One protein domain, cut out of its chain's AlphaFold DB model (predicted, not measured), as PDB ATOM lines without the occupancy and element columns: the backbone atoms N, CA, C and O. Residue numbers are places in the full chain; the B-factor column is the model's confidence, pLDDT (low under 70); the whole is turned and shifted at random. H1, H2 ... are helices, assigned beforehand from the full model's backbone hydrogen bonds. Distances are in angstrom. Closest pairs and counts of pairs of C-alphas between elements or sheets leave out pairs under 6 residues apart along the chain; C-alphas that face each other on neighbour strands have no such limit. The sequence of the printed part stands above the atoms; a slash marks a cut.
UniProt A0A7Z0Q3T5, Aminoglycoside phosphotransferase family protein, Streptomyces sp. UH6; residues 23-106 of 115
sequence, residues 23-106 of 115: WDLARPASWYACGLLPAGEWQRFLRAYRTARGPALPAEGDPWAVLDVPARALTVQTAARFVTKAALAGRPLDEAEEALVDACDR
ATOM      1  N   TRP A  23     124.156 147.752  83.644       96.50
ATOM      2  CA  TRP A  23     125.161 148.472  82.857       96.50
ATOM      3  C   TRP A  23     125.689 149.734  83.543       96.50
ATOM      4  O   TRP A  23     126.865 150.052  83.371       96.50
ATOM      5  N   ASP A  24     124.900 150.376  84.406       95.62
ATOM      6  CA  ASP A  24     125.358 151.527  85.200       95.62
ATOM      7  C   ASP A  24     126.489 151.132  86.165       95.62
ATOM      8  O   ASP A  24     127.326 151.951  86.549       95.62
ATOM      9  N   LEU A  25     126.535 149.853  86.550       97.50
ATOM     10  CA  LEU A  25     127.535 149.295  87.458       97.50
ATOM     11  C   LEU A  25     128.708 148.626  86.732       97.50
ATOM     12  O   LEU A  25     129.646 148.175  87.391       97.50
ATOM     13  N   ALA A  26     128.703 148.591  85.396       97.38
ATOM     14  CA  ALA A  26     129.730 147.908  84.612       97.38
ATOM     15  C   ALA A  26     131.136 148.455  84.896       97.38
ATOM     16  O   ALA A  26     132.080 147.682  85.045       97.38
ATOM     17  N   ARG A  27     131.282 149.784  85.020       96.50
ATOM     18  CA  ARG A  27     132.577 150.444  85.265       96.50
ATOM     19  C   ARG A  27     133.180 150.101  86.623       96.50
ATOM     20  O   ARG A  27     134.291 149.573  86.631       96.50
ATOM     21  N   PRO A  28     132.499 150.333  87.758       97.56
ATOM     22  CA  PRO A  28     133.068 149.961  89.048       97.56
ATOM     23  C   PRO A  28     133.256 148.438  89.191       97.56
ATOM     24  O   PRO A  28     134.243 148.015  89.791       97.56
ATOM     25  N   ALA A  29     132.390 147.612  88.586       98.31
ATOM     26  CA  ALA A  29     132.557 146.156  88.583       98.31
ATOM     27  C   ALA A  29     133.792 145.706  87.782       98.31
ATOM     28  O   ALA A  29     134.575 144.894  88.272       98.31
ATOM     29  N   SER A  30     134.004 146.271  86.586       98.44
ATOM     30  CA  SER A  30     135.199 146.049  85.760       98.44
ATOM     31  C   SER A  30     136.469 146.429  86.517       98.44
ATOM     32  O   SER A  30     137.393 145.622  86.601       98.44
ATOM     33  N   TRP A  31     136.503 147.608  87.144       98.19
ATOM     34  CA  TRP A  31     137.666 148.045  87.918       98.19
ATOM     35  C   TRP A  31     137.987 147.100  89.067       98.19
ATOM     36  O   TRP A  31     139.146 146.735  89.242       98.19
ATOM     37  N   TYR A  32     136.984 146.655  89.824       98.06
ATOM     38  CA  TYR A  32     137.215 145.679  90.884       98.06
ATOM     39  C   TYR A  32     137.716 144.335  90.329       98.06
ATOM     40  O   TYR A  32     138.704 143.806  90.831       98.06
ATOM     41  N   ALA A  33     137.101 143.813  89.262       97.00
ATOM     42  CA  ALA A  33     137.511 142.551  88.638       97.00
ATOM     43  C   ALA A  33     138.936 142.595  88.051       97.00
ATOM     44  O   ALA A  33     139.623 141.574  88.000       97.00
ATOM     45  N   CYS A  34     139.390 143.777  87.629       97.12
ATOM     46  CA  CYS A  34     140.737 143.993  87.102       97.12
ATOM     47  C   CYS A  34     141.760 144.378  88.184       97.12
ATOM     48  O   CYS A  34     142.923 144.578  87.859       97.12
ATOM     49  N   GLY A  35     141.355 144.488  89.456       96.31
ATOM     50  CA  GLY A  35     142.245 144.878  90.558       96.31
ATOM     51  C   GLY A  35     142.503 146.385  90.684       96.31
ATOM     52  O   GLY A  35     143.309 146.795  91.512       96.31
ATOM     53  N   LEU A  36     141.796 147.217  89.917       96.94
ATOM     54  CA  LEU A  36     141.913 148.682  89.914       96.94
ATOM     55  C   LEU A  36     141.091 149.364  91.015       96.94
ATOM     56  O   LEU A  36     141.327 150.524  91.345       96.94
ATOM     57  N   LEU A  37     140.105 148.663  91.583       97.44
ATOM     58  CA  LEU A  37     139.306 149.138  92.712       97.44
ATOM     59  C   LEU A  37     139.559 148.241  93.933       97.44
ATOM     60  O   LEU A  37     139.276 147.041  93.864       97.44
ATOM     61  N   PRO A  38     140.028 148.788  95.072       97.56
ATOM     62  CA  PRO A  38     140.231 148.002  96.280       97.56
ATOM     63  C   PRO A  38     138.943 147.329  96.761       97.56
ATOM     64  O   PRO A  38     137.862 147.922  96.748       97.56
ATOM     65  N   ALA A  39     139.071 146.106  97.281       97.19
ATOM     66  CA  ALA A  39     137.927 145.324  97.743       97.19
ATOM     67  C   ALA A  39     137.089 146.042  98.812       97.19
ATOM     68  O   ALA A  39     135.865 145.961  98.780       97.19
ATOM     69  N   GLY A  40     137.726 146.780  99.727       98.12
ATOM     70  CA  GLY A  40     137.017 147.554 100.752       98.12
ATOM     71  C   GLY A  40     136.074 148.605 100.158       98.12
ATOM     72  O   GLY A  40     134.917 148.692 100.569       98.12
ATOM     73  N   GLU A  41     136.533 149.343  99.146       98.25
ATOM     74  CA  GLU A  41     135.726 150.368  98.474       98.25
ATOM     75  C   GLU A  41     134.614 149.749  97.626       98.25
ATOM     76  O   GLU A  41     133.477 150.220  97.658       98.25
ATOM     77  N   TRP A  42     134.898 148.633  96.947       97.88
ATOM     78  CA  TRP A  42     133.877 147.876  96.226       97.88
ATOM     79  C   TRP A  42     132.749 147.398  97.153       97.88
ATOM     80  O   TRP A  42     131.568 147.623  96.882       97.88
ATOM     81  N   GLN A  43     133.093 146.810  98.302       97.50
ATOM     82  CA  GLN A  43     132.100 146.341  99.274       97.50
ATOM     83  C   GLN A  43     131.312 147.493  99.909       97.50
ATOM     84  O   GLN A  43     130.101 147.381 100.127       97.50
ATOM     85  N   ARG A  44     131.973 148.625 100.185       97.75
ATOM     86  CA  ARG A  44     131.313 149.840 100.675       97.75
ATOM     87  C   ARG A  44     130.301 150.367  99.659       97.75
ATOM     88  O   ARG A  44     129.171 150.673 100.044       97.75
ATOM     89  N   PHE A  45     130.683 150.426  98.384       97.31
ATOM     90  CA  PHE A  45     129.805 150.834  97.292       97.31
ATOM     91  C   PHE A  45     128.574 149.926  97.186       97.31
ATOM     92  O   PHE A  45     127.446 150.417  97.245       97.31
ATOM     93  N   LEU A  46     128.769 148.603  97.116       97.12
ATOM     94  CA  LEU A  46     127.670 147.638  97.002       97.12
ATOM     95  C   LEU A  46     126.678 147.741  98.165       97.12
ATOM     96  O   LEU A  46     125.462 147.722  97.954       97.12
ATOM     97  N   ARG A  47     127.181 147.892  99.396       96.94
ATOM     98  CA  ARG A  47     126.337 148.069 100.586       96.94
ATOM     99  C   ARG A  47     125.496 149.339 100.487       96.94
ATOM    100  O   ARG A  47     124.296 149.290 100.758       96.94
ATOM    101  N   ALA A  48     126.104 150.459 100.098       96.44
ATOM    102  CA  ALA A  48     125.400 151.728  99.940       96.44
ATOM    103  C   ALA A  48     124.337 151.648  98.833       96.44
ATOM    104  O   ALA A  48     123.197 152.052  99.053       96.44
ATOM    105  N   TYR A  49     124.676 151.053  97.686       96.94
ATOM    106  CA  TYR A  49     123.762 150.866  96.558       96.94
ATOM    107  C   TYR A  49     122.534 150.024  96.941       96.94
ATOM    108  O   TYR A  49     121.400 150.425  96.682       96.94
ATOM    109  N   ARG A  50     122.737 148.898  97.642       96.25
ATOM    110  CA  ARG A  50     121.640 148.059  98.161       96.25
ATOM    111  C   ARG A  50     120.801 148.774  99.216       96.25
ATOM    112  O   ARG A  50     119.577 148.714  99.160       96.25
ATOM    113  N   THR A  51     121.437 149.503 100.134       96.69
ATOM    114  CA  THR A  51     120.738 150.306 101.159       96.69
ATOM    115  C   THR A  51     119.835 151.360 100.519       96.69
ATOM    116  O   THR A  51     118.708 151.576 100.960       96.69
ATOM    117  N   ALA A  52     120.300 151.970  99.429       95.81
ATOM    118  CA  ALA A  52     119.533 152.917  98.629       95.81
ATOM    119  C   ALA A  52     118.463 152.253  97.738       95.81
ATOM    120  O   ALA A  52     117.744 152.960  97.035       95.81
ATOM    121  N   ARG A  53     118.328 150.917  97.779       96.00
ATOM    122  CA  ARG A  53     117.435 150.113  96.929       96.00
ATOM    123  C   ARG A  53     117.703 150.305  95.435       96.00
ATOM    124  O   ARG A  53     116.772 150.405  94.640       96.00
ATOM    125  N   GLY A  54     118.979 150.381  95.061       95.94
ATOM    126  CA  GLY A  54     119.385 150.517  93.668       95.94
ATOM    127  C   GLY A  54     118.891 149.338  92.807       95.94
ATOM    128  O   GLY A  54     119.003 148.187  93.233       95.94
ATOM    129  N   PRO A  55     118.347 149.593  91.603       95.56
ATOM    130  CA  PRO A  55     117.594 148.597  90.833       95.56
ATOM    131  C   PRO A  55     118.454 147.542  90.126       95.56
ATOM    132  O   PRO A  55     117.922 146.539  89.662       95.56
ATOM    133  N   ALA A  56     119.764 147.764  89.998       96.06
ATOM    134  CA  ALA A  56     120.650 146.884  89.238       96.06
ATOM    135  C   ALA A  56     120.966 145.556  89.921       96.06
ATOM    136  O   ALA A  56     121.349 144.606  89.243       96.06
ATOM    137  N   LEU A  57     120.853 145.496  91.248       95.38
ATOM    138  CA  LEU A  57     121.282 144.347  92.031       95.38
ATOM    139  C   LEU A  57     120.104 143.737  92.782       95.38
ATOM    140  O   LEU A  57     119.233 144.469  93.258       95.38
ATOM    141  N   PRO A  58     120.108 142.410  92.985       89.31
ATOM    142  CA  PRO A  58     119.224 141.818  93.968       89.31
ATOM    143  C   PRO A  58     119.557 142.376  95.360       89.31
ATOM    144  O   PRO A  58     120.716 142.703  95.666       89.31
ATOM    145  N   ALA A  59     118.526 142.475  96.205       90.50
ATOM    146  CA  ALA A  59     118.663 142.967  97.575       90.50
ATOM    147  C   ALA A  59     119.709 142.162  98.360       90.50
ATOM    148  O   ALA A  59     120.491 142.739  99.107       90.50
ATOM    149  N   GLU A  60     119.770 140.854  98.104       89.94
ATOM    150  CA  GLU A  60     120.713 139.916  98.703       89.94
ATOM    151  C   GLU A  60     121.318 138.987  97.646       89.94
ATOM    152  O   GLU A  60     120.820 138.886  96.523       89.94
ATOM    153  N   GLY A  61     122.389 138.288  98.019       91.81
ATOM    154  CA  GLY A  61     123.048 137.297  97.170       91.81
ATOM    155  C   GLY A  61     124.230 137.838  96.367       91.81
ATOM    156  O   GLY A  61     124.717 138.953  96.590       91.81
ATOM    157  N   ASP A  62     124.723 137.006  95.455       94.62
ATOM    158  CA  ASP A  62     125.915 137.291  94.663       94.62
ATOM    159  C   ASP A  62     125.634 138.361  93.588       94.62
ATOM    160  O   ASP A  62     124.794 138.136  92.710       94.62
ATOM    161  N   PRO A  63     126.307 139.530  93.620       95.94
ATOM    162  CA  PRO A  63     126.149 140.539  92.577       95.94
ATOM    163  C   PRO A  63     126.677 140.070  91.210       95.94
ATOM    164  O   PRO A  63     126.219 140.572  90.184       95.94
ATOM    165  N   TRP A  64     127.598 139.103  91.150       96.94
ATOM    166  CA  TRP A  64     128.194 138.661  89.884       96.94
ATOM    167  C   TRP A  64     127.215 137.958  88.956       96.94
ATOM    168  O   TRP A  64     127.383 138.047  87.742       96.94
ATOM    169  N   ALA A  65     126.136 137.386  89.496       95.62
ATOM    170  CA  ALA A  65     125.055 136.814  88.698       95.62
ATOM    171  C   ALA A  65     124.465 137.807  87.673       95.62
ATOM    172  O   ALA A  65     123.980 137.385  86.626       95.62
ATOM    173  N   VAL A  66     124.519 139.117  87.954       96.25
ATOM    174  CA  VAL A  66     124.058 140.175  87.035       96.25
ATOM    175  C   VAL A  66     125.191 141.055  86.500       96.25
ATOM    176  O   VAL A  66     125.030 141.678  85.452       96.25
ATOM    177  N   LEU A  67     126.332 141.114  87.196       98.00
ATOM    178  CA  LEU A  67     127.445 141.998  86.841       98.00
ATOM    179  C   LEU A  67     128.509 141.365  85.941       98.00
ATOM    180  O   LEU A  67     129.247 142.124  85.318       98.00
ATOM    181  N   ASP A  68     128.596 140.032  85.840       96.88
ATOM    182  CA  ASP A  68     129.666 139.375  85.073       96.88
ATOM    183  C   ASP A  68     129.705 139.858  83.616       96.88
ATOM    184  O   ASP A  68     130.707 140.407  83.157       96.88
ATOM    185  N   VAL A  69     128.581 139.763  82.901       97.38
ATOM    186  CA  VAL A  69     128.521 140.147  81.483       97.38
ATOM    187  C   VAL A  69     128.845 141.637  81.263       97.38
ATOM    188  O   VAL A  69     129.740 141.917  80.457       97.38
ATOM    189  N   PRO A  70     128.211 142.608  81.959       98.00
ATOM    190  CA  PRO A  70     128.558 144.021  81.800       98.00
ATOM    191  C   PRO A  70     130.017 144.340  82.159       98.00
ATOM    192  O   PRO A  70     130.674 145.091  81.437       98.00
ATOM    193  N   ALA A  71     130.543 143.758  83.243       98.19
ATOM    194  CA  ALA A  71     131.918 143.995  83.678       98.19
ATOM    195  C   ALA A  71     132.928 143.491  82.641       98.19
ATOM    196  O   ALA A  71     133.860 144.215  82.283       98.19
ATOM    197  N   ARG A  72     132.727 142.281  82.108       98.19
ATOM    198  CA  ARG A  72     133.593 141.701  81.071       98.19
ATOM    199  C   ARG A  72     133.530 142.503  79.775       98.19
ATOM    200  O   ARG A  72     134.572 142.855  79.227       98.19
ATOM    201  N   ALA A  73     132.327 142.856  79.324       98.00
ATOM    202  CA  ALA A  73     132.136 143.641  78.107       98.00
ATOM    203  C   ALA A  73     132.836 145.005  78.186       98.00
ATOM    204  O   ALA A  73     133.580 145.379  77.276       98.00
ATOM    205  N   LEU A  74     132.658 145.728  79.296       97.88
ATOM    206  CA  LEU A  74     133.290 147.030  79.470       97.88
ATOM    207  C   LEU A  74     134.810 146.919  79.637       97.88
ATOM    208  O   LEU A  74     135.530 147.790  79.149       97.88
ATOM    209  N   THR A  75     135.305 145.855  80.275       98.44
ATOM    210  CA  THR A  75     136.747 145.575  80.384       98.44
ATOM    211  C   THR A  75     137.371 145.460  78.995       98.44
ATOM    212  O   THR A  75     138.304 146.199  78.686       98.44
ATOM    213  N   VAL A  76     136.791 144.630  78.118       98.31
ATOM    214  CA  VAL A  76     137.262 144.453  76.731       98.31
ATOM    215  C   VAL A  76     137.188 145.760  75.941       98.31
ATOM    216  O   VAL A  76     138.158 146.151  75.293       98.31
ATOM    217  N   GLN A  77     136.060 146.474  76.017       98.31
ATOM    218  CA  GLN A  77     135.892 147.759  75.333       98.31
ATOM    219  C   GLN A  77     136.946 148.784  75.778       98.31
ATOM    220  O   GLN A  77     137.513 149.507  74.955       98.31
ATOM    221  N   THR A  78     137.199 148.861  77.085       98.12
ATOM    222  CA  THR A  78     138.123 149.830  77.678       98.12
ATOM    223  C   THR A  78     139.568 149.487  77.324       98.12
ATOM    224  O   THR A  78     140.292 150.373  76.869       98.12
ATOM    225  N   ALA A  79     139.956 148.211  77.423       98.31
ATOM    226  CA  ALA A  79     141.264 147.724  76.989       98.31
ATOM    227  C   ALA A  79     141.524 148.070  75.513       98.31
ATOM    228  O   ALA A  79     142.524 148.710  75.193       98.31
ATOM    229  N   ALA A  80     140.579 147.761  74.617       98.38
ATOM    230  CA  ALA A  80     140.701 148.077  73.192       98.38
ATOM    231  C   ALA A  80     140.882 149.584  72.937       98.38
ATOM    232  O   ALA A  80     141.707 149.996  72.111       98.38
ATOM    233  N   ARG A  81     140.145 150.430  73.671       98.38
ATOM    234  CA  ARG A  81     140.273 151.890  73.571       98.38
ATOM    235  C   ARG A  81     141.641 152.377  74.046       98.38
ATOM    236  O   ARG A  81     142.208 153.258  73.399       98.38
ATOM    237  N   PHE A  82     142.162 151.839  75.145       98.12
ATOM    238  CA  PHE A  82     143.471 152.227  75.669       98.12
ATOM    239  C   PHE A  82     144.620 151.764  74.781       98.12
ATOM    240  O   PHE A  82     145.449 152.594  74.415       98.12
ATOM    241  N   VAL A  83     144.594 150.517  74.304       98.44
ATOM    242  CA  VAL A  83     145.570 150.008  73.325       98.44
ATOM    243  C   VAL A  83     145.605 150.891  72.078       98.44
ATOM    244  O   VAL A  83     146.675 151.317  71.648       98.44
ATOM    245  N   THR A  84     144.437 151.250  71.537       98.62
ATOM    246  CA  THR A  84     144.351 152.134  70.362       98.62
ATOM    247  C   THR A  84     144.973 153.505  70.641       98.62
ATOM    248  O   THR A  84     145.745 154.018  69.832       98.62
ATOM    249  N   LYS A  85     144.664 154.111  71.795       98.38
ATOM    250  CA  LYS A  85     145.210 155.418  72.185       98.38
ATOM    251  C   LYS A  85     146.724 155.378  72.397       98.38
ATOM    252  O   LYS A  85     147.409 156.289  71.937       98.38
ATOM    253  N   ALA A  86     147.235 154.356  73.078       98.38
ATOM    254  CA  ALA A  86     148.661 154.195  73.339       98.38
ATOM    255  C   ALA A  86     149.447 153.983  72.037       98.38
ATOM    256  O   ALA A  86     150.458 154.650  71.821       98.38
ATOM    257  N   ALA A  87     148.921 153.155  71.126       98.38
ATOM    258  CA  ALA A  87     149.505 152.930  69.807       98.38
ATOM    259  C   ALA A  87     149.569 154.218  68.971       98.38
ATOM    260  O   ALA A  87     150.619 154.541  68.422       98.38
ATOM    261  N   LEU A  88     148.479 154.995  68.922       98.56
ATOM    262  CA  LEU A  88     148.450 156.287  68.218       98.56
ATOM    263  C   LEU A  88     149.428 157.310  68.812       98.56
ATOM    264  O   LEU A  88     149.965 158.140  68.085       98.56
ATOM    265  N   ALA A  89     149.657 157.252  70.123       98.12
ATOM    266  CA  ALA A  89     150.599 158.117  70.823       98.12
ATOM    267  C   ALA A  89     152.047 157.586  70.820       98.12
ATOM    268  O   ALA A  89     152.932 158.273  71.327       98.12
ATOM    269  N   GLY A  90     152.305 156.390  70.277       98.12
ATOM    270  CA  GLY A  90     153.636 155.778  70.257       98.12
ATOM    271  C   GLY A  90     154.220 155.520  71.650       98.12
ATOM    272  O   GLY A  90     155.434 155.619  71.827       98.12
ATOM    273  N   ARG A  91     153.370 155.233  72.645       98.31
ATOM    274  CA  ARG A  91     153.778 155.013  74.042       98.31
ATOM    275  C   ARG A  91     153.435 153.598  74.522       98.31
ATOM    276  O   ARG A  91     152.493 153.005  73.993       98.31
ATOM    277  N   PRO A  92     154.143 153.072  75.537       98.19
ATOM    278  CA  PRO A  92     153.699 151.870  76.233       98.19
ATOM    279  C   PRO A  92     152.379 152.115  76.978       98.19
ATOM    280  O   PRO A  92     151.980 153.267  77.204       98.19
ATOM    281  N   LEU A  93     151.718 151.017  77.346       98.25
ATOM    282  CA  LEU A  93     150.592 151.034  78.275       98.25
ATOM    283  C   LEU A  93     151.079 151.436  79.674       98.25
ATOM    284  O   LEU A  93     152.237 151.205  80.020       98.25
ATOM    285  N   ASP A  94     150.214 152.081  80.452       97.50
ATOM    286  CA  ASP A  94     150.443 152.250  81.888       97.50
ATOM    287  C   ASP A  94     149.908 151.054  82.695       97.50
ATOM    288  O   ASP A  94     149.227 150.184  82.160       97.50
ATOM    289  N   GLU A  95     150.201 151.020  83.997       97.00
ATOM    290  CA  GLU A  95     149.815 149.923  84.897       97.00
ATOM    291  C   GLU A  95     148.305 149.621  84.869       97.00
ATOM    292  O   GLU A  95     147.891 148.461  84.907       97.00
ATOM    293  N   ALA A  96     147.458 150.651  84.779       96.38
ATOM    294  CA  ALA A  96     146.013 150.456  84.768       96.38
ATOM    295  C   ALA A  96     145.523 149.918  83.417       96.38
ATOM    296  O   ALA A  96     144.600 149.100  83.359       96.38
ATOM    297  N   GLU A  97     146.137 150.376  82.329       98.00
ATOM    298  CA  GLU A  97     145.879 149.889  80.979       98.00
ATOM    299  C   GLU A  97     146.351 148.434  80.803       98.00
ATOM    300  O   GLU A  97     145.613 147.627  80.232       98.00
ATOM    301  N   GLU A  98     147.520 148.076  81.344       98.12
ATOM    302  CA  GLU A  98     148.041 146.701  81.375       98.12
ATOM    303  C   GLU A  98     147.110 145.771  82.158       98.12
ATOM    304  O   GLU A  98     146.717 144.726  81.642       98.12
ATOM    305  N   ALA A  99     146.635 146.182  83.339       97.81
ATOM    306  CA  ALA A  99     145.720 145.373  84.147       97.81
ATOM    307  C   ALA A  99     144.416 144.999  83.408       97.81
ATOM    308  O   ALA A  99     143.865 143.909  83.610       97.81
ATOM    309  N   LEU A 100     143.915 145.888  82.542       97.75
ATOM    310  CA  LEU A 100     142.740 145.631  81.704       97.75
ATOM    311  C   LEU A 100     143.039 144.639  80.572       97.75
ATOM    312  O   LEU A 100     142.194 143.795  80.268       97.75
ATOM    313  N   VAL A 101     144.221 144.726  79.956       97.94
ATOM    314  CA  VAL A 101     144.669 143.769  78.929       97.94
ATOM    315  C   VAL A 101     144.882 142.389  79.551       97.94
ATOM    316  O   VAL A 101     144.305 141.417  79.069       97.94
ATOM    317  N   ASP A 102     145.566 142.312  80.691       97.25
ATOM    318  CA  ASP A 102     145.767 141.064  81.432       97.25
ATOM    319  C   ASP A 102     144.435 140.416  81.835       97.25
ATOM    320  O   ASP A 102     144.286 139.192  81.838       97.25
ATOM    321  N   ALA A 103     143.432 141.226  82.190       96.62
ATOM    322  CA  ALA A 103     142.090 140.725  82.458       96.62
ATOM    323  C   ALA A 103     141.438 140.123  81.204       96.62
ATOM    324  O   ALA A 103     140.772 139.091  81.306       96.62
ATOM    325  N   CYS A 104     141.644 140.723  80.028       97.00
ATOM    326  CA  CYS A 104     141.174 140.168  78.758       97.00
ATOM    327  C   CYS A 104     141.816 138.814  78.450       97.00
ATOM    328  O   CYS A 104     141.099 137.879  78.087       97.00
ATOM    329  N   ASP A 105     143.115 138.672  78.693       95.25
ATOM    330  CA  ASP A 105     143.825 137.407  78.488       95.25
ATOM    331  C   ASP A 105     143.305 136.306  79.421       95.25
ATOM    332  O   ASP A 105     143.019 135.191  78.977       95.25
ATOM    333  N   ARG A 106     143.059 136.627  80.702       93.81
ATOM    334  CA  ARG A 106     142.428 135.688  81.652       93.81
ATOM    335  C   ARG A 106     141.028 135.256  81.215       93.81
ATOM    336  O   ARG A 106     140.653 134.111  81.443       93.81
TER     337      ARG A 106
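This is residues 23 to 106 of the 115 residues of the protein "Aminoglycoside phosphotransferase family protein" of Streptomyces sp. UH6 (UniProt A0A7Z0Q3T5). H3 is a long spine crossed by H1 and then H4, and H2 folds back on H1. The printed part, 84 residues with four named helices, H1 to H4 along the chain, is all helix. It is a rod, 46 by 22 by 21 A, only just loose, close to compact, with a radius of gyration of the C-alphas of 14.3 A.

H3, residues 64 to 88, touches H1, residues 23 to 33, with residues 67 to 75 alone, about perpendicular at 76 degrees; closest are C-alphas Ser 30 and Ala 71, 4.4 A. Its residues 75 to 83 alone touch H4, residues 95 to 106, at a steep tilt of 57 degrees; closest are C-alphas Ala 79 and Leu 100, 5.4 A. H1 and H2, residues 39 to 51, form a hairpin. Every O i to N i+4 pair is within hydrogen-bond range in H2 and H4.

H3 runs 34.5 A from C-alpha 64 at (128.194, 138.661, 89.884) to C-alpha 88 at (148.450, 156.287, 68.218).

The printed part has no cut. Residues 52 to 63 make a long link.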